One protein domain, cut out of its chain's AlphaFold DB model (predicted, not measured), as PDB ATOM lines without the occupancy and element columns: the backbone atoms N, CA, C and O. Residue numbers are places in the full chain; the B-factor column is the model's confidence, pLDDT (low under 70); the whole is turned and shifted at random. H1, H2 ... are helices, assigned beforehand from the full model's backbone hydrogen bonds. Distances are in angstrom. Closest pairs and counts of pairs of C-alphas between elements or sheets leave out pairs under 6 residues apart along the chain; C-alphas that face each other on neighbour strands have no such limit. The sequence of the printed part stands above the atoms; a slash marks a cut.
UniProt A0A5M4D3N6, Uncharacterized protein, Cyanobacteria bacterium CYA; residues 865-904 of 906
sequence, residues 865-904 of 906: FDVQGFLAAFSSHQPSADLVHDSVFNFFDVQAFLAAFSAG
ATOM      1  N   PHE A 865      52.084  95.494 116.001       91.44
ATOM      2  CA  PHE A 865      51.996  95.774 117.431       91.44
ATOM      3  C   PHE A 865      53.367  95.728 118.112       91.44
ATOM      4  O   PHE A 865      53.605  96.544 119.000       91.44
ATOM      5  N   ASP A 866      54.304  94.922 117.613       90.56
ATOM      6  CA  ASP A 866      55.674  94.891 118.131       90.56
ATOM      7  C   ASP A 866      56.443  96.163 117.820       90.56
ATOM      8  O   ASP A 866      57.047  96.796 118.685       90.56
ATOM      9  N   VAL A 867      56.348  96.600 116.563       93.75
ATOM     10  CA  VAL A 867      56.933  97.864 116.112       93.75
ATOM     11  C   VAL A 867      56.343  99.024 116.912       93.75
ATOM     12  O   VAL A 867      57.051  99.964 117.271       93.75
ATOM     13  N   GLN A 868      55.042  98.971 117.206       95.88
ATOM     14  CA  GLN A 868      54.379  99.973 118.030       95.88
ATOM     15  C   GLN A 868      54.889  99.957 119.478       95.88
ATOM     16  O   GLN A 868      55.135 101.034 120.028       95.88
ATOM     17  N   GLY A 869      55.054  98.774 120.076       91.75
ATOM     18  CA  GLY A 869      55.596  98.589 121.424       91.75
ATOM     19  C   GLY A 869      57.022  99.123 121.550       91.75
ATOM     20  O   GLY A 869      57.282  99.967 122.412       91.75
ATOM     21  N   PHE A 870      57.903  98.743 120.622       93.56
ATOM     22  CA  PHE A 870      59.279  99.238 120.560       93.56
ATOM     23  C   PHE A 870      59.334 100.759 120.445       93.56
ATOM     24  O   PHE A 870      60.020 101.422 121.218       93.56
ATOM     25  N   LEU A 871      58.578 101.349 119.512       95.38
ATOM     26  CA  LEU A 871      58.578 102.801 119.326       95.38
ATOM     27  C   LEU A 871      58.060 103.545 120.562       95.38
ATOM     28  O   LEU A 871      58.548 104.639 120.853       95.38
ATOM     29  N   ALA A 872      57.098 102.971 121.291       92.81
ATOM     30  CA  ALA A 872      56.628 103.529 122.552       92.81
ATOM     31  C   ALA A 872      57.744 103.506 123.607       92.81
ATOM     32  O   ALA A 872      58.095 104.572 124.118       92.81
ATOM     33  N   ALA A 873      58.357 102.342 123.844       84.94
ATOM     34  CA  ALA A 873      59.453 102.159 124.795       84.94
ATOM     35  C   ALA A 873      60.658 103.066 124.476       84.94
ATOM     36  O   ALA A 873      61.127 103.802 125.351       84.94
ATOM     37  N   PHE A 874      61.071 103.111 123.205       92.31
ATOM     38  CA  PHE A 874      62.141 103.970 122.688       92.31
ATOM     39  C   PHE A 874      61.837 105.455 122.915       92.31
ATOM     40  O   PHE A 874      62.687 106.206 123.389       92.31
ATOM     41  N   SER A 875      60.601 105.893 122.645       91.00
ATOM     42  CA  SER A 875      60.196 107.292 122.851       91.00
ATOM     43  C   SER A 875      60.154 107.718 124.322       91.00
ATOM     44  O   SER A 875      60.285 108.906 124.619       91.00
ATOM     45  N   SER A 876      59.980 106.760 125.235       91.31
ATOM     46  CA  SER A 876      59.999 106.969 126.685       91.31
ATOM     47  C   SER A 876      61.360 106.710 127.338       91.31
ATOM     48  O   SER A 876      61.451 106.824 128.557       91.31
ATOM     49  N   HIS A 877      62.397 106.377 126.557       86.56
ATOM     50  CA  HIS A 877      63.718 105.971 127.056       86.56
ATOM     51  C   HIS A 877      63.645 104.844 128.099       86.56
ATOM     52  O   HIS A 877      64.331 104.880 129.121       86.56
ATOM     53  N   GLN A 878      62.775 103.857 127.873       83.19
ATOM     54  CA  GLN A 878      62.768 102.668 128.719       83.19
ATOM     55  C   GLN A 878      64.050 101.866 128.482       83.19
ATOM     56  O   GLN A 878      64.392 101.667 127.317       83.19
ATOM     57  N   PRO A 879      64.721 101.353 129.532       73.81
ATOM     58  CA  PRO A 879      65.952 100.571 129.391       73.81
ATOM     59  C   PRO A 879      65.845  99.397 128.409       73.81
ATOM     60  O   PRO A 879      66.809  99.084 127.724       73.81
ATOM     61  N   SER A 880      64.655  98.807 128.266       76.31
ATOM     62  CA  SER A 880      64.378  97.727 127.311       76.31
ATOM     63  C   SER A 880      64.564  98.119 125.839       76.31
ATOM     64  O   SER A 880      64.761  97.244 125.007       76.31
ATOM     65  N   ALA A 881      64.515  99.412 125.502       82.44
ATOM     66  CA  ALA A 881      64.674  99.918 124.137       82.44
ATOM     67  C   ALA A 881      66.120 100.289 123.754       82.44
ATOM     68  O   ALA A 881      66.333 100.733 122.625       82.44
ATOM     69  N   ASP A 882      67.086 100.126 124.666       85.50
ATOM     70  CA  ASP A 882      68.527 100.256 124.402       85.50
ATOM     71  C   ASP A 882      69.078  98.892 123.965       85.50
ATOM     72  O   ASP A 882      69.574  98.098 124.766       85.50
ATOM     73  N   LEU A 883      68.909  98.590 122.678       80.88
ATOM     74  CA  LEU A 883      69.191  97.273 122.103       80.88
ATOM     75  C   LEU A 883      70.671  97.070 121.770       80.88
ATOM     76  O   LEU A 883      71.075  95.953 121.446       80.88
ATOM     77  N   VAL A 884      71.479  98.133 121.802       81.31
ATOM     78  CA  VAL A 884      72.941  98.041 121.650       81.31
ATOM     79  C   VAL A 884      73.694  98.234 122.970       81.31
ATOM     80  O   VAL A 884      74.924  98.147 122.972       81.31
ATOM     81  N   HIS A 885      72.965  98.425 124.075       74.19
ATOM     82  CA  HIS A 885      73.457  98.528 125.450       74.19
ATOM     83  C   HIS A 885      74.534  99.605 125.643       74.19
ATOM     84  O   HIS A 885      75.507  99.410 126.375       74.19
ATOM     85  N   ASP A 886      74.379 100.748 124.970       81.69
ATOM     86  CA  ASP A 886      75.308 101.880 125.071       81.69
ATOM     87  C   ASP A 886      74.776 103.028 125.949       81.69
ATOM     88  O   ASP A 886      75.452 104.049 126.113       81.69
ATOM     89  N   SER A 887      73.602 102.842 126.567       79.44
ATOM     90  CA  SER A 887      72.864 103.829 127.365       79.44
ATOM     91  C   SER A 887      72.455 105.080 126.578       79.44
ATOM     92  O   SER A 887      72.158 106.126 127.170       79.44
ATOM     93  N   VAL A 888      72.432 105.006 125.243       83.50
ATOM     94  CA  VAL A 888      72.092 106.113 124.348       83.50
ATOM     95  C   VAL A 888      71.035 105.674 123.335       83.50
ATOM     96  O   VAL A 888      71.356 105.228 122.244       83.50
ATOM     97  N   PHE A 889      69.767 105.981 123.614       88.31
ATOM     98  CA  PHE A 889      68.637 105.731 122.706       88.31
ATOM     99  C   PHE A 889      68.762 106.508 121.391       88.31
ATOM    100  O   PHE A 889      68.447 107.703 121.301       88.31
ATOM    101  N   ASN A 890      69.254 105.848 120.351       91.50
ATOM    102  CA  ASN A 890      69.584 106.484 119.091       91.50
ATOM    103  C   ASN A 890      69.245 105.599 117.880       91.50
ATOM    104  O   ASN A 890      68.498 104.626 117.945       91.50
ATOM    105  N   PHE A 891      69.710 106.010 116.700       93.38
ATOM    106  CA  PHE A 891      69.423 105.299 115.456       93.38
ATOM    107  C   PHE A 891      69.933 103.846 115.454       93.38
ATOM    108  O   PHE A 891      69.358 103.018 114.750       93.38
ATOM    109  N   PHE A 892      70.983 103.533 116.213       89.62
ATOM    110  CA  PHE A 892      71.558 102.194 116.280       89.62
ATOM    111  C   PHE A 892      70.620 101.188 116.965       89.62
ATOM    112  O   PHE A 892      70.518 100.070 116.467       89.62
ATOM    113  N   ASP A 893      69.834 101.596 117.965       87.88
ATOM    114  CA  ASP A 893      68.793 100.747 118.573       87.88
ATOM    115  C   ASP A 893      67.665 100.449 117.591       87.88
ATOM    116  O   ASP A 893      67.257  99.306 117.395       87.88
ATOM    117  N   VAL A 894      67.199 101.484 116.886       92.81
ATOM    118  CA  VAL A 894      66.166 101.338 115.852       92.81
ATOM    119  C   VAL A 894      66.664 100.436 114.721       92.81
ATOM    120  O   VAL A 894      65.906  99.631 114.178       92.81
ATOM    121  N   GLN A 895      67.940 100.553 114.354       91.75
ATOM    122  CA  GLN A 895      68.565  99.695 113.357       91.75
ATOM    123  C   GLN A 895      68.661  98.241 113.838       91.75
ATOM    124  O   GLN A 895      68.403  97.342 113.036       91.75
ATOM    125  N   ALA A 896      68.998  98.010 115.110       80.56
ATOM    126  CA  ALA A 896      69.049  96.681 115.719       80.56
ATOM    127  C   ALA A 896      67.661  96.020 115.752       80.56
ATOM    128  O   ALA A 896      67.512  94.899 115.261       80.56
ATOM    129  N   PHE A 897      66.631  96.750 116.192       89.69
ATOM    130  CA  PHE A 897      65.240  96.286 116.175       89.69
ATOM    131  C   PHE A 897      64.777  95.909 114.761       89.69
ATOM    132  O   PHE A 897      64.285  94.808 114.528       89.69
ATOM    133  N   LEU A 898      64.968  96.796 113.775       90.81
ATOM    134  CA  LEU A 898      64.541  96.538 112.395       90.81
ATOM    135  C   LEU A 898      65.300  95.371 111.754       90.81
ATOM    136  O   LEU A 898      64.722  94.641 110.946       90.81
ATOM    137  N   ALA A 899      66.579  95.192 112.097       79.81
ATOM    138  CA  ALA A 899      67.359  94.050 111.643       79.81
ATOM    139  C   ALA A 899      66.759  92.741 112.175       79.81
ATOM    140  O   ALA A 899      66.498  91.845 111.370       79.81
ATOM    141  N   ALA A 900      66.448  92.675 113.472       75.38
ATOM    142  CA  ALA A 900      65.793  91.523 114.086       75.38
ATOM    143  C   ALA A 900      64.383  91.272 113.522       75.38
ATOM    144  O   ALA A 900      64.076  90.157 113.109       75.38
ATOM    145  N   PHE A 901      63.566  92.317 113.369       85.44
ATOM    146  CA  PHE A 901      62.209  92.209 112.819       85.44
ATOM    147  C   PHE A 901      62.214  91.702 111.371       85.44
ATOM    148  O   PHE A 901      61.376  90.898 110.970       85.44
ATOM    149  N   SER A 902      63.193  92.131 110.568       81.12
ATOM    150  CA  SER A 902      63.346  91.678 109.179       81.12
ATOM    151  C   SER A 902      63.921  90.266 109.037       81.12
ATOM    152  O   SER A 902      63.695  89.627 108.006       81.12
ATOM    153  N   ALA A 903      64.657  89.790 110.046       76.00
ATOM    154  CA  ALA A 903      65.196  88.435 110.091       76.00
ATOM    155  C   ALA A 903      64.096  87.387 110.333       76.00
ATOM    156  O   ALA A 903      64.279  86.232 109.952       76.00
ATOM    157  N   GLY A 904      62.939  87.813 110.855       60.81
ATOM    158  CA  GLY A 904      61.720  87.016 110.907       60.81
ATOM    159  C   GLY A 904      61.757  85.917 111.959       60.81
ATOM    160  O   GLY A 904      61.468  84.770 111.621       60.81
TER     161      GLY A 904
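Overview. This is residues 865 to 904 of the 906 residues of an uncharacterized protein of Cyanobacteria bacterium CYA (UniProt A0A5M4D3N6). Two helices, H2 and H1, run nearly antiparallel side by side with a narrow gap between them, and a long looped link, residues 876 to 890, joins them at one end. The contact between the helices is slight. The printed part has 40 residues with two named helices, H1 then H2, and no named strand; its class is all helix. It is compact, with a radius of gyration of the C-alphas of 9.4 A, and spans 26 by 19 by 13 A.

Along the chain. Find C-alpha 891 at (69.423, 105.299, 115.456); from there H2, residues 891 to 903, runs 18.2 A to C-alpha 903 at (65.196, 88.435, 110.091). Then find C-alpha 865 at (51.996, 95.774, 117.431), where H1, residues 865 to 875, begins; it is 15.1 A long.

Arrangement. Look at Phe 870 and Phe 897: their C-alphas, the closest of H1 and H2, are 8.0 A apart, and the helices are close but not clearly touching. They run opposite ways at a shallow tilt of 12 degrees. In H1 and H2 every O i to N i+4 pair is within hydrogen-bond range.

Size, cuts and confidence. The C-alphas of Ser 887 and Gly 904, the two farthest apart, are 26.0 A apart. The printed part has no cut, and the link from H1 to H2 is long, with 15 residues. The mean pLDDT of the printed part is 85.7; look at residue 904 for the one value under 70.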